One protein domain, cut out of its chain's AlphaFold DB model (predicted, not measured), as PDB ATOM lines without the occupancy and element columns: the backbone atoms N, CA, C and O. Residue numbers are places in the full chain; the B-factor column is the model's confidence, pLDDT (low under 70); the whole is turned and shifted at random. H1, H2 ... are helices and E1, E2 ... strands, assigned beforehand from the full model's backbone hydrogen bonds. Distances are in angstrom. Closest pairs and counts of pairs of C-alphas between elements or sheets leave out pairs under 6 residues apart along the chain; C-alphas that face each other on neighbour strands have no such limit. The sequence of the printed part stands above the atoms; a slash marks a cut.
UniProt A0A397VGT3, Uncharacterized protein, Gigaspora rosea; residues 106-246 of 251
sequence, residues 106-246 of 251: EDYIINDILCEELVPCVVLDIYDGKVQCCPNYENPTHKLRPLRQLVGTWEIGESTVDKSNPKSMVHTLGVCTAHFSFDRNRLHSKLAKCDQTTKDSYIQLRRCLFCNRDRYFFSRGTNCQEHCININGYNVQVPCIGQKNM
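Overview. This is residues 106 to 246 of the 251 residues of an uncharacterized protein of Gigaspora rosea (UniProt A0A397VGT3). A loop-rich body holds two small three-stranded sheets: one is built on the long hairpin E7 and E8 with short E5 beside E8 near the middle, and the other, E1, E6 and E4, lies toward one end. The small hairpin E9 and E10 makes the other end of the longest axis, the hairpin E2 and E3 begins next to E5, and H2 and H3 meet along one side. The printed part has 141 residues, with three named helices and ten named strands in the order E1 E2 E3 E4 E5 H1 E6 H2 E7 E8 E9 E10 H3; the class is mixed, helices and strands, with under half of the residues in named elements. The sheet E1 E6 E4 is mixed, and E5 E8 E7 is antiparallel. The whole is compact, with a radius of gyration of the C-alphas of 14.4 A and spans of 45 by 34 by 33 A.

Along the chain. E1 is residues 119 to 121, beginning at C-alpha 119 (27.748, 33.495, 16.321). E2 is 124 to 127, E3 130 to 133, E4 144 to 146 and E5 154 to 156. H1 is 166 to 172, 11.0 A long, E6 173 to 176, and H2 177 to 187, 14.5 A. E7, residues 201 to 207, measures 19.4 A, and E8, 214 to 220, 19.5 A. E9 is 228 to 231, E10 234 to 237, and H3 240 to 245, ending at C-alpha 245 (14.657, 12.689, 25.124).

Arrangement. E6 is parallel to E1, with N 174 and O 119 at 3.2 A, and antiparallel to E4, with N 175 and O 145 at 2.8 A. H1 only grazes this sheet, the C-alphas of Val 119 and Thr 172 being 5.8 A apart. H2 only grazes it too, with those of Leu 144 and Thr 177 at 6.3 A. E1 runs on into E2 at 57 degrees. In the hairpin E2 and E3, N 125 and O 132 are 3.0 A apart. The closest C-alphas of E2 and E5, Leu 124 and Ile 156, are 5.2 A apart. E8 is antiparallel to E5, with N 218 and O 154 at 2.8 A, and to E7, with N 204 and O 217 at 2.8 A. H3 only grazes this sheet, with the C-alphas of Trp 154 and Cys 240 at 6.3 A. H2 and H3 only just touch, with 3 pairs of C-alphas within 8 A, the closest being Leu 187 and Cys 240 at 6.7 A, about perpendicular at 76 degrees. In the hairpin E9 and E10, N 236 and O 229 are 2.7 A apart; E10 is apart from E8. O i to N i+4 pairs within hydrogen-bond range are 0 of 3 in H1, with 2 of 4 for i+3, 6 of 7 in H2 and 1 of 2 in H3.

Size, cuts and confidence. The C-alphas farthest apart are those of Thr 141 and Asn 232, 46.7 A. The printed part has no cut, and H2 to E7 is a long link of 13 residues. Mean pLDDT of the printed part is 76.0, with 45 residues under 70, among them 190 to 199, 225 to 235 and 241 to 246.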
ATOM      1  N   GLU A 106      41.037  22.435  31.235       64.25
ATOM      2  CA  GLU A 106      40.990  23.869  30.998       64.25
ATOM      3  C   GLU A 106      39.535  24.270  30.807       64.25
ATOM      4  O   GLU A 106      38.967  24.171  29.719       64.25
ATOM      5  N   ASP A 107      38.934  24.723  31.899       77.00
ATOM      6  CA  ASP A 107      37.638  25.375  31.876       77.00
ATOM      7  C   ASP A 107      37.783  26.740  31.190       77.00
ATOM      8  O   ASP A 107      38.540  27.620  31.622       77.00
ATOM      9  N   TYR A 108      37.042  26.942  30.101       83.25
ATOM     10  CA  TYR A 108      36.990  28.229  29.418       83.25
ATOM     11  C   TYR A 108      35.888  29.087  30.032       83.25
ATOM     12  O   TYR A 108      34.711  28.936  29.704       83.25
ATOM     13  N   ILE A 109      36.280  29.990  30.930       82.44
ATOM     14  CA  ILE A 109      35.367  30.920  31.606       82.44
ATOM     15  C   ILE A 109      34.771  31.900  30.587       82.44
ATOM     16  O   ILE A 109      35.497  32.573  29.847       82.44
ATOM     17  N   ILE A 110      33.443  32.008  30.573       80.19
ATOM     18  CA  ILE A 110      32.713  32.976  29.754       80.19
ATOM     19  C   ILE A 110      32.527  34.254  30.567       80.19
ATOM     20  O   ILE A 110      31.625  34.364  31.396       80.19
ATOM     21  N   ASN A 111      33.387  35.236  30.311       71.81
ATOM     22  CA  ASN A 111      33.320  36.531  30.981       71.81
ATOM     23  C   ASN A 111      32.065  37.328  30.587       71.81
ATOM     24  O   ASN A 111      31.478  37.131  29.521       71.81
ATOM     25  N   ASP A 112      31.700  38.298  31.430       66.56
ATOM     26  CA  ASP A 112      30.528  39.171  31.269       66.56
ATOM     27  C   ASP A 112      30.688  40.234  30.152       66.56
ATOM     28  O   ASP A 112      30.172  41.343  30.229       66.56
ATOM     29  N   ILE A 113      31.452  39.930  29.105       70.06
ATOM     30  CA  ILE A 113      31.691  40.871  28.012       70.06
ATOM     31  C   ILE A 113      30.443  40.892  27.128       70.06
ATOM     32  O   ILE A 113      30.015  39.857  26.613       70.06
ATOM     33  N   LEU A 114      29.851  42.075  26.965       64.75
ATOM     34  CA  LEU A 114      28.784  42.296  25.998       64.75
ATOM     35  C   LEU A 114      29.362  42.129  24.590       64.75
ATOM     36  O   LEU A 114      30.284  42.842  24.203       64.75
ATOM     37  N   CYS A 115      28.827  41.168  23.845       69.06
ATOM     38  CA  CYS A 115      29.172  40.935  22.452       69.06
ATOM     39  C   CYS A 115      27.954  41.259  21.588       69.06
ATOM     40  O   CYS A 115      26.892  40.661  21.770       69.06
ATOM     41  N   GLU A 116      28.099  42.222  20.681       67.06
ATOM     42  CA  GLU A 116      27.019  42.634  19.774       67.06
ATOM     43  C   GLU A 116      26.871  41.667  18.588       67.06
ATOM     44  O   GLU A 116      25.771  41.489  18.064       67.06
ATOM     45  N   GLU A 117      27.952  40.973  18.216       82.50
ATOM     46  CA  GLU A 117      27.998  40.024  17.101       82.50
ATOM     47  C   GLU A 117      28.122  38.586  17.616       82.50
ATOM     48  O   GLU A 117      29.207  38.014  17.726       82.50
ATOM     49  N   LEU A 118      26.980  37.990  17.957       86.81
ATOM     50  CA  LEU A 118      26.930  36.590  18.361       86.81
ATOM     51  C   LEU A 118      27.022  35.666  17.146       86.81
ATOM     52  O   LEU A 118      26.306  35.849  16.156       86.81
ATOM     53  N   VAL A 119      27.827  34.611  17.259       86.88
ATOM     54  CA  VAL A 119      27.748  33.495  16.321       86.88
ATOM     55  C   VAL A 119      26.395  32.791  16.476       86.88
ATOM     56  O   VAL A 119      25.811  32.787  17.566       86.88
ATOM     57  N   PRO A 120      25.888  32.173  15.401       87.81
ATOM     58  CA  PRO A 120      24.727  31.302  15.443       87.81
ATOM     59  C   PRO A 120      24.646  30.297  16.588       87.81
ATOM     60  O   PRO A 120      25.636  29.962  17.227       87.81
ATOM     61  N   CYS A 121      23.446  29.746  16.779       89.69
ATOM     62  CA  CYS A 121      23.154  28.792  17.840       89.69
ATOM     63  C   CYS A 121      24.117  27.590  17.857       89.69
ATOM     64  O   CYS A 121      24.062  26.726  16.985       89.69
ATOM     65  N   VAL A 122      24.957  27.524  18.892       90.50
ATOM     66  CA  VAL A 122      26.064  26.550  19.000       90.50
ATOM     67  C   VAL A 122      25.677  25.212  19.630       90.50
ATOM     68  O   VAL A 122      26.471  24.274  19.648       90.50
ATOM     69  N   VAL A 123      24.463  25.133  20.172       90.38
ATOM     70  CA  VAL A 123      23.925  23.949  20.846       90.38
ATOM     71  C   VAL A 123      23.755  22.795  19.855       90.38
ATOM     72  O   VAL A 123      23.185  22.986  18.774       90.38
ATOM     73  N   LEU A 124      24.218  21.602  20.242       88.81
ATOM     74  CA  LEU A 124      23.918  20.361  19.532       88.81
ATOM     75  C   LEU A 124      22.502  19.887  19.851       88.81
ATOM     76  O   LEU A 124      22.088  19.834  21.008       88.81
ATOM     77  N   ASP A 125      21.780  19.500  18.808       83.88
ATOM     78  CA  ASP A 125      20.428  18.963  18.902       83.88
ATOM     79  C   ASP A 125      20.168  18.008  17.723       83.88
ATOM     80  O   ASP A 125      21.015  17.821  16.840       83.88
ATOM     81  N   ILE A 126      18.998  17.381  17.711       81.69
ATOM     82  CA  ILE A 126      18.564  16.474  16.656       81.69
ATOM     83  C   ILE A 126      17.664  17.235  15.686       81.69
ATOM     84  O   ILE A 126      16.526  17.579  15.996       81.69
ATOM     85  N   TYR A 127      18.158  17.414  14.467       77.44
ATOM     86  CA  TYR A 127      17.403  17.980  13.354       77.44
ATOM     87  C   TYR A 127      17.390  16.975  12.211       77.44
ATOM     88  O   TYR A 127      18.437  16.454  11.828       77.44
ATOM     89  N   ASP A 128      16.199  16.652  11.706       80.25
ATOM     90  CA  ASP A 128      15.990  15.635  10.666       80.25
ATOM     91  C   ASP A 128      16.702  14.298  10.963       80.25
ATOM     92  O   ASP A 128      17.326  13.676  10.101       80.25
ATOM     93  N   GLY A 129      16.656  13.860  12.229       76.94
ATOM     94  CA  GLY A 129      17.262  12.602  12.692       76.94
ATOM     95  C   GLY A 129      18.797  12.607  12.786       76.94
ATOM     96  O   GLY A 129      19.405  11.572  13.096       76.94
ATOM     97  N   LYS A 130      19.436  13.756  12.538       80.25
ATOM     98  CA  LYS A 130      20.887  13.948  12.626       80.25
ATOM     99  C   LYS A 130      21.239  14.817  13.823       80.25
ATOM    100  O   LYS A 130      20.627  15.855  14.045       80.25
ATOM    101  N   VAL A 131      22.260  14.388  14.558       82.56
ATOM    102  CA  VAL A 131      22.901  15.210  15.584       82.56
ATOM    103  C   VAL A 131      23.755  16.250  14.872       82.56
ATOM    104  O   VAL A 131      24.687  15.888  14.153       82.56
ATOM    105  N   GLN A 132      23.433  17.522  15.061       84.12
ATOM    106  CA  GLN A 132      24.187  18.640  14.503       84.12
ATOM    107  C   GLN A 132      23.961  19.905  15.329       84.12
ATOM    108  O   GLN A 132      23.049  19.960  16.156       84.12
ATOM    109  N   CYS A 133      24.782  20.931  15.101       87.12
ATOM    110  CA  CYS A 133      24.483  22.255  15.635       87.12
ATOM    111  C   CYS A 133      23.131  22.720  15.107       87.12
ATOM    112  O   CYS A 133      22.766  22.439  13.963       87.12
ATOM    113  N   CYS A 134      22.406  23.450  15.944       85.94
ATOM    114  CA  CYS A 134      21.130  24.031  15.577       85.94
ATOM    115  C   CYS A 134      21.196  24.749  14.212       85.94
ATOM    116  O   CYS A 134      21.984  25.684  14.059       85.94
ATOM    117  N   PRO A 135      20.349  24.370  13.229       79.06
ATOM    118  CA  PRO A 135      20.384  24.902  11.877       79.06
ATOM    119  C   PRO A 135      19.866  26.340  11.787       79.06
ATOM    120  O   PRO A 135      19.949  26.963  10.734       79.06
ATOM    121  N   ASN A 136      19.393  26.922  12.899       69.31
ATOM    122  CA  ASN A 136      19.069  28.350  12.997       69.31
ATOM    123  C   ASN A 136      20.319  29.258  12.909       69.31
ATOM    124  O   ASN A 136      20.324  30.354  13.467       69.31
ATOM    125  N   TYR A 137      21.373  28.816  12.218       62.06
ATOM    126  CA  TYR A 137      22.496  29.636  11.791       62.06
ATOM    127  C   TYR A 137      22.208  30.466  10.546       62.06
ATOM    128  O   TYR A 137      22.885  31.464  10.325       62.06
ATOM    129  N   GLU A 138      21.188  30.106   9.764       54.06
ATOM    130  CA  GLU A 138      20.947  30.722   8.452       54.06
ATOM    131  C   GLU A 138      19.965  31.891   8.465       54.06
ATOM    132  O   GLU A 138      19.828  32.572   7.450       54.06
ATOM    133  N   ASN A 139      19.268  32.143   9.578       58.84
ATOM    134  CA  ASN A 139      18.223  33.160   9.599       58.84
ATOM    135  C   ASN A 139      18.641  34.418  10.390       58.84
ATOM    136  O   ASN A 139      18.492  34.445  11.617       58.84
ATOM    137  N   PRO A 140      19.101  35.487   9.710       55.47
ATOM    138  CA  PRO A 140      19.590  36.716  10.342       55.47
ATOM    139  C   PRO A 140      18.519  37.490  11.128       55.47
ATOM    140  O   PRO A 140      18.855  38.417  11.860       55.47
ATOM    141  N   THR A 141      17.233  37.129  11.027       57.78
ATOM    142  CA  THR A 141      16.169  37.749  11.838       57.78
ATOM    143  C   THR A 141      15.954  37.066  13.189       57.78
ATOM    144  O   THR A 141      15.164  37.553  14.004       57.78
ATOM    145  N   HIS A 142      16.598  35.925  13.451       67.88
ATOM    146  CA  HIS A 142      16.451  35.240  14.730       67.88
ATOM    147  C   HIS A 142      17.266  35.961  15.796       67.88
ATOM    148  O   HIS A 142      18.492  35.980  15.761       67.88
ATOM    149  N   LYS A 143      16.569  36.520  16.789       80.81
ATOM    150  CA  LYS A 143      17.216  37.091  17.969       80.81
ATOM    151  C   LYS A 143      18.037  36.005  18.666       80.81
ATOM    152  O   LYS A 143      17.478  35.026  19.181       80.81
ATOM    153  N   LEU A 144      19.351  36.199  18.655       88.00
ATOM    154  CA  LEU A 144      20.311  35.404  19.401       88.00
ATOM    155  C   LEU A 144      20.448  35.959  20.815       88.00
ATOM    156  O   LEU A 144      20.225  37.143  21.077       88.00
ATOM    157  N   ARG A 145      20.791  35.067  21.733       88.62
ATOM    158  CA  ARG A 145      21.146  35.393  23.111       88.62
ATOM    159  C   ARG A 145      22.532  34.833  23.402       88.62
ATOM    160  O   ARG A 145      22.864  33.797  22.830       88.62
ATOM    161  N   PRO A 146      23.327  35.457  24.278       90.25
ATOM    162  CA  PRO A 146      24.597  34.877  24.698       90.25
ATOM    163  C   PRO A 146      24.388  33.498  25.336       90.25
ATOM    164  O   PRO A 146      23.474  33.329  26.146       90.25
ATOM    165  N   LEU A 147      25.254  32.532  25.019       90.69
ATOM    166  CA  LEU A 147      25.195  31.157  25.533       90.69
ATOM    167  C   LEU A 147      25.134  31.104  27.069       90.69
ATOM    168  O   LEU A 147      24.337  30.359  27.628       90.69
ATOM    169  N   ARG A 148      25.882  31.988  27.746       88.62
ATOM    170  CA  ARG A 148      25.875  32.193  29.212       88.62
ATOM    171  C   ARG A 148      24.501  32.478  29.837       88.62
ATOM    172  O   ARG A 148      24.376  32.457  31.058       88.62
ATOM    173  N   GLN A 149      23.483  32.807  29.040       87.88
ATOM    174  CA  GLN A 149      22.116  32.995  29.536       87.88
ATOM    175  C   GLN A 149      21.357  31.676  29.739       87.88
ATOM    176  O   GLN A 149      20.286  31.705  30.346       87.88
ATOM    177  N   LEU A 150      21.874  30.547  29.243       88.50
ATOM    178  CA  LEU A 150      21.313  29.230  29.537       88.50
ATOM    179  C   LEU A 150      21.520  28.864  31.015       88.50
ATOM    180  O   LEU A 150      22.449  29.335  31.676       88.50
ATOM    181  N   VAL A 151      20.607  28.052  31.536       84.62
ATOM    182  CA  VAL A 151      20.629  27.519  32.903       84.62
ATOM    183  C   VAL A 151      21.216  26.111  32.909       84.62
ATOM    184  O   VAL A 151      22.002  25.778  33.793       84.62
ATOM    185  N   GLY A 152      20.852  25.289  31.925       82.81
ATOM    186  CA  GLY A 152      21.261  23.897  31.863       82.81
ATOM    187  C   GLY A 152      22.700  23.672  31.413       82.81
ATOM    188  O   GLY A 152      23.399  24.559  30.920       82.81
ATOM    189  N   THR A 153      23.109  22.413  31.522       86.56
ATOM    190  CA  THR A 153      24.284  21.874  30.843       86.56
ATOM    191  C   THR A 153      23.911  21.476  29.417       86.56
ATOM    192  O   THR A 153      22.973  20.704  29.207       86.56
ATOM    193  N   TRP A 154      24.689  21.928  28.435       89.38
ATOM    194  CA  TRP A 154      24.444  21.662  27.017       89.38
ATOM    195  C   TRP A 154      25.710  21.203  26.302       89.38
ATOM    196  O   TRP A 154      26.772  21.783  26.503       89.38
ATOM    197  N   GLU A 155      25.602  20.189  25.441       89.94
ATOM    198  CA  GLU A 155      26.681  19.868  24.500       89.94
ATOM    199  C   GLU A 155      26.680  20.903  23.369       89.94
ATOM    200  O   GLU A 155      25.621  21.262  22.839       89.94
ATOM    201  N   ILE A 156      27.862  21.392  23.006       90.81
ATOM    202  CA  ILE A 156      28.039  22.368  21.928       90.81
ATOM    203  C   ILE A 156      28.899  21.777  20.813       90.81
ATOM    204  O   ILE A 156      29.693  20.858  21.029       90.81
ATOM    205  N   GLY A 157      28.720  22.289  19.599       88.19
ATOM    206  CA  GLY A 157      29.429  21.776  18.435       88.19
ATOM    207  C   GLY A 157      30.940  21.923  18.541       88.19
ATOM    208  O   GLY A 157      31.457  22.984  18.865       88.19
ATOM    209  N   GLU A 158      31.680  20.881  18.170       82.62
ATOM    210  CA  GLU A 158      33.146  20.938  18.149       82.62
ATOM    211  C   GLU A 158      33.678  22.049  17.230       82.62
ATOM    212  O   GLU A 158      34.683  22.683  17.535       82.62
ATOM    213  N   SER A 159      32.973  22.332  16.131       78.81
ATOM    214  CA  SER A 159      33.327  23.394  15.188       78.81
ATOM    215  C   SER A 159      33.136  24.810  15.740       78.81
ATOM    216  O   SER A 159      33.544  25.761  15.080       78.81
ATOM    217  N   THR A 160      32.487  24.977  16.897       75.81
ATOM    218  CA  THR A 160      32.196  26.301  17.471       75.81
ATOM    219  C   THR A 160      33.285  26.782  18.424       75.81
ATOM    220  O   THR A 160      33.272  27.945  18.817       75.81
ATOM    221  N   VAL A 161      34.215  25.905  18.808       78.31
ATOM    222  CA  VAL A 161      35.350  26.236  19.673       78.31
ATOM    223  C   VAL A 161      36.622  26.188  18.834       78.31
ATOM    224  O   VAL A 161      37.043  25.120  18.385       78.31
ATOM    225  N   ASP A 162      37.249  27.345  18.622       75.44
ATOM    226  CA  ASP A 162      38.560  27.400  17.981       75.44
ATOM    227  C   ASP A 162      39.598  26.745  18.896       75.44
ATOM    228  O   ASP A 162      39.970  27.290  19.930       75.44
ATOM    229  N   LYS A 163      40.091  25.567  18.509       70.19
ATOM    230  CA  LYS A 163      41.095  24.823  19.284       70.19
ATOM    231  C   LYS A 163      42.429  25.561  19.406       70.19
ATOM    232  O   LYS A 163      43.190  25.274  20.325       70.19
ATOM    233  N   SER A 164      42.733  26.474  18.482       67.12
ATOM    234  CA  SER A 164      43.970  27.258  18.499       67.12
ATOM    235  C   SER A 164      43.890  28.463  19.438       67.12
ATOM    236  O   SER A 164      44.919  28.906  19.952       67.12
ATOM    237  N   ASN A 165      42.679  28.967  19.704       69.88
ATOM    238  CA  ASN A 165      42.444  30.070  20.631       69.88
ATOM    239  C   ASN A 165      41.027  30.030  21.246       69.88
ATOM    240  O   ASN A 165      40.201  30.906  20.987       69.88
ATOM    241  N   PRO A 166      40.722  29.043  22.101       68.19
ATOM    242  CA  PRO A 166      39.357  28.814  22.578       68.19
ATOM    243  C   PRO A 166      38.823  29.988  23.408       68.19
ATOM    244  O   PRO A 166      37.655  30.356  23.296       68.19
ATOM    245  N   LYS A 167      39.695  30.648  24.181       70.56
ATOM    246  CA  LYS A 167      39.346  31.770  25.070       70.56
ATOM    247  C   LYS A 167      38.862  33.014  24.323       70.56
ATOM    248  O   LYS A 167      38.076  33.777  24.882       70.56
ATOM    249  N   SER A 168      39.313  33.244  23.089       67.94
ATOM    250  CA  SER A 168      38.951  34.461  22.352       67.94
ATOM    251  C   SER A 168      37.520  34.437  21.818       67.94
ATOM    252  O   SER A 168      36.966  35.505  21.586       67.94
ATOM    253  N   MET A 169      36.897  33.263  21.662       75.88
ATOM    254  CA  MET A 169      35.578  33.137  21.026       75.88
ATOM    255  C   MET A 169      34.444  32.780  21.989       75.88
ATOM    256  O   MET A 169      33.280  32.932  21.637       75.88
ATOM    257  N   VAL A 170      34.733  32.350  23.221       81.75
ATOM    258  CA  VAL A 170      33.680  31.861  24.135       81.75
ATOM    259  C   VAL A 170      32.577  32.884  24.438       81.75
ATOM    260  O   VAL A 170      31.436  32.505  24.691       81.75
ATOM    261  N   HIS A 171      32.891  34.182  24.390       82.81
ATOM    262  CA  HIS A 171      31.940  35.263  24.654       82.81
ATOM    263  C   HIS A 171      31.054  35.611  23.446       82.81
ATOM    264  O   HIS A 171      30.034  36.275  23.622       82.81
ATOM    265  N   THR A 172      31.407  35.154  22.239       86.94
ATOM    266  CA  THR A 172      30.613  35.382  21.021       86.94
ATOM    267  C   THR A 172      29.598  34.266  20.778       86.94
ATOM    268  O   THR A 172      28.763  34.383  19.886       86.94
ATOM    269  N   LEU A 173      29.624  33.179  21.557       89.62
ATOM    270  CA  LEU A 173      28.739  32.033  21.351       89.62
ATOM    271  C   LEU A 173      27.275  32.394  21.616       89.62
ATOM    272  O   LEU A 173      26.906  32.807  22.719       89.62
ATOM    273  N   GLY A 174      26.432  32.210  20.601       90.31
ATOM    274  CA  GLY A 174      25.005  32.479  20.672       90.31
ATOM    275  C   GLY A 174      24.152  31.228  20.870       90.31
ATOM    276  O   GLY A 174      24.538  30.100  20.563       90.31
ATOM    277  N   VAL A 175      22.930  31.451  21.344       90.25
ATOM    278  CA  VAL A 175      21.841  30.476  21.392       90.25
ATOM    279  C   VAL A 175      20.572  31.084  20.799       90.25
ATOM    280  O   VAL A 175      20.268  32.264  21.004       90.25
ATOM    281  N   CYS A 176      19.817  30.293  20.034       89.81
ATOM    282  CA  CYS A 176      18.563  30.764  19.458       89.81
ATOM    283  C   CYS A 176      17.465  30.893  20.526       89.81
ATOM    284  O   CYS A 176      17.460  30.208  21.552       89.81
ATOM    285  N   THR A 177      16.476  31.746  20.256       87.69
ATOM    286  CA  THR A 177      15.350  31.974  21.176       87.69
ATOM    287  C   THR A 177      14.572  30.690  21.509       87.69
ATOM    288  O   THR A 177      14.063  30.568  22.625       87.69
ATOM    289  N   ALA A 178      14.495  29.722  20.587       86.88
ATOM    290  CA  ALA A 178      13.813  28.448  20.822       86.88
ATOM    291  C   ALA A 178      14.535  27.604  21.887       86.88
ATOM    292  O   ALA A 178      13.913  27.241  22.884       86.88
ATOM    293  N   HIS A 179      15.846  27.379  21.732       88.69
ATOM    294  CA  HIS A 179      16.664  26.664  22.721       88.69
ATOM    295  C   HIS A 179      16.693  27.379  24.066       88.69
ATOM    296  O   HIS A 179      16.475  26.743  25.091       88.69
ATOM    297  N   PHE A 180      16.840  28.706  24.068       87.88
ATOM    298  CA  PHE A 180      16.772  29.500  25.296       87.88
ATOM    299  C   PHE A 180      15.431  29.335  26.032       87.88
ATOM    300  O   PHE A 180      15.383  29.156  27.248       87.88
ATOM    301  N   SER A 181      14.319  29.383  25.296       85.38
ATOM    302  CA  SER A 181      12.988  29.227  25.889       85.38
ATOM    303  C   SER A 181      12.741  27.801  26.372       85.38
ATOM    304  O   SER A 181      12.045  27.610  27.368       85.38
ATOM    305  N   PHE A 182      13.279  26.805  25.667       85.25
ATOM    306  CA  PHE A 182      13.167  25.398  26.032       85.25
ATOM    307  C   PHE A 182      13.958  25.085  27.306       85.25
ATOM    308  O   PHE A 182      13.380  24.547  28.249       85.25
ATOM    309  N   ASP A 183      15.218  25.515  27.368       84.94
ATOM    310  CA  ASP A 183      16.059  25.460  28.565       84.94
ATOM    311  C   ASP A 183      15.311  26.021  29.783       84.94
ATOM    312  O   ASP A 183      15.020  25.308  30.744       84.94
ATOM    313  N   ARG A 184      14.836  27.266  29.676       79.50
ATOM    314  CA  ARG A 184      14.213  27.976  30.800       79.50
ATOM    315  C   ARG A 184      12.854  27.429  31.240       79.50
ATOM    316  O   ARG A 184      12.494  27.583  32.409       79.50
ATOM    317  N   ASN A 185      12.047  26.914  30.311       82.06
ATOM    318  CA  ASN A 185      10.627  26.639  30.573       82.06
ATOM    319  C   ASN A 185      10.248  25.157  30.518       82.06
ATOM    320  O   ASN A 185       9.132  24.816  30.916       82.06
ATOM    321  N   ARG A 186      11.102  24.293  29.960       79.38
ATOM    322  CA  ARG A 186      10.780  22.877  29.705       79.38
ATOM    323  C   ARG A 186      11.795  21.910  30.303       79.38
ATOM    324  O   ARG A 186      11.392  20.800  30.651       79.38
ATOM    325  N   LEU A 187      13.064  22.308  30.412       74.88
ATOM    326  CA  LEU A 187      14.087  21.476  31.045       74.88
ATOM    327  C   LEU A 187      14.075  21.629  32.560       74.88
ATOM    328  O   LEU A 187      14.042  20.620  33.253       74.88
ATOM    329  N   HIS A 188      14.020  22.862  33.059       74.31
ATOM    330  CA  HIS A 188      14.228  23.130  34.479       74.31
ATOM    331  C   HIS A 188      12.952  23.446  35.257       74.31
ATOM    332  O   HIS A 188      11.999  24.030  34.721       74.31
ATOM    333  N   SER A 189      12.934  23.092  36.547       70.31
ATOM    334  CA  SER A 189      11.871  23.541  37.448       70.31
ATOM    335  C   SER A 189      11.921  25.066  37.619       70.31
ATOM    336  O   SER A 189      12.942  25.719  37.399       70.31
ATOM    337  N   LYS A 190      10.802  25.684  38.018       61.91
ATOM    338  CA  LYS A 190      10.742  27.151  38.167       61.91
ATOM    339  C   LYS A 190      11.739  27.693  39.206       61.91
ATOM    340  O   LYS A 190      12.087  28.863  39.099       61.91
ATOM    341  N   LEU A 191      12.178  26.864  40.160       57.00
ATOM    342  CA  LEU A 191      13.073  27.228  41.266       57.00
ATOM    343  C   LEU A 191      14.561  27.022  40.946       57.00
ATOM    344  O   LEU A 191      15.390  27.715  41.523       57.00
ATOM    345  N   ALA A 192      14.907  26.199  39.948       57.50
ATOM    346  CA  ALA A 192      16.280  26.100  39.430       57.50
ATOM    347  C   ALA A 192      16.828  27.433  38.881       57.50
ATOM    348  O   ALA A 192      18.014  27.566  38.599       57.50
ATOM    349  N   LYS A 193      15.948  28.431  38.718       54.69
ATOM    350  CA  LYS A 193      16.254  29.775  38.229       54.69
ATOM    351  C   LYS A 193      17.092  30.626  39.194       54.69
ATOM    352  O   LYS A 193      17.556  31.671  38.747       54.69
ATOM    353  N   CYS A 194      17.273  30.237  40.462       47.59
ATOM    354  CA  CYS A 194      17.677  31.194  41.503       47.59
ATOM    355  C   CYS A 194      19.083  31.057  42.113       47.59
ATOM    356  O   CYS A 194      19.543  32.052  42.662       47.59
ATOM    357  N   ASP A 195      19.810  29.947  41.967       50.19
ATOM    358  CA  ASP A 195      21.019  29.749  42.801       50.19
ATOM    359  C   ASP A 195      22.366  29.944  42.091       50.19
ATOM    360  O   ASP A 195      23.419  29.779  42.702       50.19
ATOM    361  N   GLN A 196      22.380  30.310  40.807       56.78
ATOM    362  CA  GLN A 196      23.634  30.419  40.053       56.78
ATOM    363  C   GLN A 196      23.683  31.704  39.236       56.78
ATOM    364  O   GLN A 196      22.780  31.994  38.454       56.78
ATOM    365  N   THR A 197      24.747  32.494  39.379       62.41
ATOM    366  CA  THR A 197      24.933  33.723  38.595       62.41
ATOM    367  C   THR A 197      25.341  33.382  37.157       62.41
ATOM    368  O   THR A 197      25.858  32.300  36.894       62.41
ATOM    369  N   THR A 198      25.112  34.268  36.178       63.47
ATOM    370  CA  THR A 198      25.664  34.052  34.818       63.47
ATOM    371  C   THR A 198      27.180  34.254  34.768       63.47
ATOM    372  O   THR A 198      27.784  33.987  33.732       63.47
ATOM    373  N   LYS A 199      27.788  34.778  35.840       65.00
ATOM    374  CA  LYS A 199      29.219  35.104  35.905       65.00
ATOM    375  C   LYS A 199      30.087  33.854  36.064       65.00
ATOM    376  O   LYS A 199      31.248  33.885  35.685       65.00
ATOM    377  N   ASP A 200      29.484  32.751  36.503       73.00
ATOM    378  CA  ASP A 200      30.144  31.459  36.710       73.00
ATOM    379  C   ASP A 200      29.881  30.496  35.540       73.00
ATOM    380  O   ASP A 200      29.678  29.299  35.726       73.00
ATOM    381  N   SER A 201      29.800  31.025  34.317       85.06
ATOM    382  CA  SER A 201      29.565  30.226  33.111       85.06
ATOM    383  C   SER A 201      30.886  29.748  32.518       85.06
ATOM    384  O   SER A 201      31.818  30.543  32.378       85.06
ATOM    385  N   TYR A 202      30.964  28.490  32.096       86.75
ATOM    386  CA  TYR A 202      32.170  27.936  31.481       86.75
ATOM    387  C   TYR A 202      31.863  26.905  30.398       86.75
ATOM    388  O   TYR A 202      30.774  26.332  30.316       86.75
ATOM    389  N   ILE A 203      32.868  26.667  29.560       88.62
ATOM    390  CA  ILE A 203      32.898  25.571  28.598       88.62
ATOM    391  C   ILE A 203      33.985  24.599  29.026       88.62
ATOM    392  O   ILE A 203      35.118  25.000  29.273       88.62
ATOM    393  N   GLN A 204      33.636  23.322  29.072       86.25
ATOM    394  CA  GLN A 204      34.506  22.236  29.492       86.25
ATOM    395  C   GLN A 204      34.699  21.227  28.372       86.25
ATOM    396  O   GLN A 204      33.741  20.842  27.699       86.25
ATOM    397  N   LEU A 205      35.932  20.751  28.217       85.12
ATOM    398  CA  LEU A 205      36.236  19.590  27.391       85.12
ATOM    399  C   LEU A 205      36.149  18.330  28.260       85.12
ATOM    400  O   LEU A 205      36.956  18.134  29.168       85.12
ATOM    401  N   ARG A 206      35.162  17.471  27.996       82.62
ATOM    402  CA  ARG A 206      34.932  16.226  28.746       82.62
ATOM    403  C   ARG A 206      34.904  15.028  27.803       82.62
ATOM    404  O   ARG A 206      34.479  15.124  26.654       82.62
ATOM    405  N   ARG A 207      35.325  13.865  28.294       81.25
ATOM    406  CA  ARG A 207      35.318  12.606  27.537       81.25
ATOM    407  C   ARG A 207      33.908  11.992  27.549       81.25
ATOM    408  O   ARG A 207      33.407  11.672  28.623       81.25
ATOM    409  N   CYS A 208      33.271  11.778  26.386       80.25
ATOM    410  CA  CYS A 208      31.993  11.040  26.314       80.25
ATOM    411  C   CYS A 208      32.211   9.614  26.818       80.25
ATOM    412  O   CYS A 208      33.031   8.876  26.269       80.25
ATOM    413  N   LEU A 209      31.406   9.227  27.807       74.44
ATOM    414  CA  LEU A 209      31.394   7.898  28.400       74.44
ATOM    415  C   LEU A 209      31.185   6.815  27.323       74.44
ATOM    416  O   LEU A 209      31.938   5.858  27.262       74.44
ATOM    417  N   PHE A 210      30.254   7.021  26.384       74.81
ATOM    418  CA  PHE A 210      29.887   6.021  25.374       74.81
ATOM    419  C   PHE A 210      30.870   5.868  24.206       74.81
ATOM    420  O   PHE A 210      31.127   4.745  23.777       74.81
ATOM    421  N   CYS A 211      31.396   6.971  23.656       79.44
ATOM    422  CA  CYS A 211      32.240   6.929  22.449       79.44
ATOM    423  C   CYS A 211      33.730   7.180  22.709       79.44
ATOM    424  O   CYS A 211      34.526   7.112  21.772       79.44
ATOM    425  N   ASN A 212      34.117   7.490  23.950       77.25
ATOM    426  CA  ASN A 212      35.497   7.768  24.345       77.25
ATOM    427  C   ASN A 212      36.185   8.873  23.502       77.25
ATOM    428  O   ASN A 212      37.412   8.884  23.340       77.25
ATOM    429  N   ARG A 213      35.397   9.821  22.979       81.88
ATOM    430  CA  ARG A 213      35.871  11.047  22.318       81.88
ATOM    431  C   ARG A 213      35.637  12.248  23.219       81.88
ATOM    432  O   ARG A 213      34.669  12.261  23.977       81.88
ATOM    433  N   ASP A 214      36.515  13.235  23.125       84.38
ATOM    434  CA  ASP A 214      36.364  14.492  23.848       84.38
ATOM    435  C   ASP A 214      35.275  15.347  23.182       84.38
ATOM    436  O   ASP A 214      35.154  15.374  21.956       84.38
ATOM    437  N   ARG A 215      34.437  15.986  23.998       85.38
ATOM    438  CA  ARG A 215      33.283  16.799  23.595       85.38
ATOM    439  C   ARG A 215      33.235  18.061  24.448       85.38
ATOM    440  O   ARG A 215      33.672  18.047  25.599       85.38
ATOM    441  N   TYR A 216      32.690  19.133  23.885       87.94
ATOM    442  CA  TYR A 216      32.546  20.400  24.589       87.94
ATOM    443  C   TYR A 216      31.167  20.512  25.227       87.94
ATOM    444  O   TYR A 216      30.145  20.318  24.566       87.94
ATOM    445  N   PHE A 217      31.148  20.884  26.502       88.25
ATOM    446  CA  PHE A 217      29.929  21.129  27.258       88.25
ATOM    447  C   PHE A 217      29.946  22.539  27.821       88.25
ATOM    448  O   PHE A 217      30.906  22.947  28.465       88.25
ATOM    449  N   PHE A 218      28.866  23.272  27.595       89.69
ATOM    450  CA  PHE A 218      28.560  24.487  28.327       89.69
ATOM    451  C   PHE A 218      27.890  24.125  29.648       89.69
ATOM    452  O   PHE A 218      27.018  23.252  29.675       89.69
ATOM    453  N   SER A 219      28.256  24.819  30.720       86.31
ATOM    454  CA  SER A 219      27.508  24.817  31.973       86.31
ATOM    455  C   SER A 219      27.588  26.160  32.677       86.31
ATOM    456  O   SER A 219      28.518  26.946  32.488       86.31
ATOM    457  N   ARG A 220      26.581  26.402  33.509       82.62
ATOM    458  CA  ARG A 220      26.526  27.529  34.429       82.62
ATOM    459  C   ARG A 220      26.745  27.018  35.850       82.62
ATOM    460  O   ARG A 220      26.255  25.943  36.193       82.62
ATOM    461  N   GLY A 221      27.499  27.771  36.650       76.31
ATOM    462  CA  GLY A 221      27.741  27.476  38.061       76.31
ATOM    463  C   GLY A 221      28.283  26.065  38.293       76.31
ATOM    464  O   GLY A 221      29.152  25.584  37.578       76.31
ATOM    465  N   THR A 222      27.761  25.349  39.282       67.00
ATOM    466  CA  THR A 222      28.227  24.002  39.660       67.00
ATOM    467  C   THR A 222      27.641  22.876  38.794       67.00
ATOM    468  O   THR A 222      27.461  21.755  39.269       67.00
ATOM    469  N   ASN A 223      27.376  23.156  37.511       70.81
ATOM    470  CA  ASN A 223      26.577  22.339  36.595       70.81
ATOM    471  C   ASN A 223      25.099  22.251  37.012       70.81
ATOM    472  O   ASN A 223      24.687  22.684  38.092       70.81
ATOM    473  N   CYS A 224      24.273  21.684  36.130       73.25
ATOM    474  CA  CYS A 224      22.860  21.500  36.425       73.25
ATOM    475  C   CYS A 224      22.633  20.327  37.391       73.25
ATOM    476  O   CYS A 224      22.666  19.167  36.987       73.25
ATOM    477  N   GLN A 225      22.310  20.631  38.649       68.25
ATOM    478  CA  GLN A 225      22.030  19.610  39.664       68.25
ATOM    479  C   GLN A 225      20.766  18.784  39.380       68.25
ATOM    480  O   GLN A 225      20.706  17.621  39.763       68.25
ATOM    481  N   GLU A 226      19.782  19.341  38.666       67.94
ATOM    482  CA  GLU A 226      18.558  18.611  38.298       67.94
ATOM    483  C   GLU A 226      18.812  17.477  37.296       67.94
ATOM    484  O   GLU A 226      18.001  16.560  37.207       67.94
ATOM    485  N   HIS A 227      19.912  17.541  36.536       68.81
ATOM    486  CA  HIS A 227      20.185  16.611  35.439       68.81
ATOM    487  C   HIS A 227      21.582  15.967  35.517       68.81
ATOM    488  O   HIS A 227      22.143  15.531  34.509       68.81
ATOM    489  N   CYS A 228      22.135  15.862  36.725       67.12
ATOM    490  CA  CYS A 228      23.310  15.042  37.012       67.12
ATOM    491  C   CYS A 228      22.871  13.655  37.501       67.12
ATOM    492  O   CYS A 228      21.890  13.530  38.232       67.12
ATOM    493  N   ILE A 229      23.596  12.604  37.112       66.44
ATOM    494  CA  ILE A 229      23.336  11.232  37.575       66.44
ATOM    495  C   ILE A 229      24.550  10.752  38.356       66.44
ATOM    496  O   ILE A 229      25.670  10.869  37.871       66.44
ATOM    497  N   ASN A 230      24.345  10.181  39.540       65.62
ATOM    498  CA  ASN A 230      25.409   9.490  40.260       65.62
ATOM    499  C   ASN A 230      25.441   8.009  39.849       65.62
ATOM    500  O   ASN A 230      24.440   7.308  39.986       65.62
ATOM    501  N   ILE A 231      26.578   7.539  39.335       68.44
ATOM    502  CA  ILE A 231      26.827   6.137  38.990       68.44
ATOM    503  C   ILE A 231      28.012   5.661  39.830       68.44
ATOM    504  O   ILE A 231      29.129   6.149  39.667       68.44
ATOM    505  N   ASN A 232      27.776   4.702  40.729       66.19
ATOM    506  CA  ASN A 232      28.791   4.118  41.616       66.19
ATOM    507  C   ASN A 232      29.615   5.157  42.402       66.19
ATOM    508  O   ASN A 232      30.830   5.026  42.526       66.19
ATOM    509  N   GLY A 233      28.964   6.203  42.916       60.62
ATOM    510  CA  GLY A 233      29.625   7.272  43.665       60.62
ATOM    511  C   GLY A 233      30.222   8.373  42.788       60.62
ATOM    512  O   GLY A 233      30.654   9.390  43.320       60.62
ATOM    513  N   TYR A 234      30.190   8.232  41.461       62.44
ATOM    514  CA  TYR A 234      30.702   9.230  40.525       62.44
ATOM    515  C   TYR A 234      29.571  10.018  39.874       62.44
ATOM    516  O   TYR A 234      28.642   9.447  39.304       62.44
ATOM    517  N   ASN A 235      29.671  11.346  39.901       64.00
ATOM    518  CA  ASN A 235      28.725  12.211  39.206       64.00
ATOM    519  C   ASN A 235      29.037  12.223  37.704       64.00
ATOM    520  O   ASN A 235      30.103  12.659  37.271       64.00
ATOM    521  N   VAL A 236      28.086  11.742  36.910       70.06
ATOM    522  CA  VAL A 236      28.098  11.790  35.453       70.06
ATOM    523  C   VAL A 236      27.246  12.969  35.008       70.06
ATOM    524  O   VAL A 236      26.045  13.048  35.279       70.06
ATOM    525  N   GLN A 237      27.892  13.884  34.297       67.94
ATOM    526  CA  GLN A 237      27.237  15.026  33.691       67.94
ATOM    527  C   GLN A 237      26.530  14.592  32.407       67.94
ATOM    528  O   GLN A 237      27.154  14.073  31.480       67.94
ATOM    529  N   VAL A 238      25.219  14.812  32.354       70.50
ATOM    530  CA  VAL A 238      24.396  14.536  31.176       70.50
ATOM    531  C   VAL A 238      23.886  15.876  30.647       70.50
ATOM    532  O   VAL A 238      23.351  16.659  31.435       70.50
ATOM    533  N   PRO A 239      24.019  16.182  29.340       77.69
ATOM    534  CA  PRO A 239      23.338  17.331  28.755       77.69
ATOM    535  C   PRO A 239      21.860  17.303  29.126       77.69
ATOM    536  O   PRO A 239      21.212  16.266  28.974       77.69
ATOM    537  N   CYS A 240      21.307  18.422  29.587       75.44
ATOM    538  CA  CYS A 240      19.952  18.453  30.138       75.44
ATOM    539  C   CYS A 240      18.898  18.002  29.111       75.44
ATOM    540  O   CYS A 240      17.910  17.358  29.464       75.44
ATOM    541  N   ILE A 241      19.147  18.237  27.818       69.69
ATOM    542  CA  ILE A 241      18.316  17.713  26.726       69.69
ATOM    543  C   ILE A 241      18.310  16.175  26.640       69.69
ATOM    544  O   ILE A 241      17.283  15.574  26.317       69.69
ATOM    545  N   GLY A 242      19.424  15.525  26.981       55.91
ATOM    546  CA  GLY A 242      19.582  14.072  26.937       55.91
ATOM    547  C   GLY A 242      18.677  13.337  27.928       55.91
ATOM    548  O   GLY A 242      18.248  12.223  27.641       55.91
ATOM    549  N   GLN A 243      18.310  13.970  29.048       55.25
ATOM    550  CA  GLN A 243      17.439  13.356  30.057       55.25
ATOM    551  C   GLN A 243      15.943  13.435  29.729       55.25
ATOM    552  O   GLN A 243      15.174  12.597  30.192       55.25
ATOM    553  N   LYS A 244      15.507  14.403  28.912       55.75
ATOM    554  CA  LYS A 244      14.106  14.476  28.456       55.75
ATOM    555  C   LYS A 244      13.827  13.608  27.236       55.75
ATOM    556  O   LYS A 244      12.705  13.137  27.090       55.75
ATOM    557  N   ASN A 245      14.834  13.394  26.390       48.50
ATOM    558  CA  ASN A 245      14.657  12.689  25.124       48.50
ATOM    559  C   ASN A 245      15.296  11.290  25.084       48.50
ATOM    560  O   ASN A 245      15.135  10.613  24.079       48.50
ATOM    561  N   MET A 246      15.981  10.833  26.141       37.53
ATOM    562  CA  MET A 246      16.583   9.488  26.242       37.53
ATOM    563  C   MET A 246      17.394   9.062  24.996       37.53
ATOM    564  O   MET A 246      17.512   7.881  24.682       37.53
TER     565      MET A 246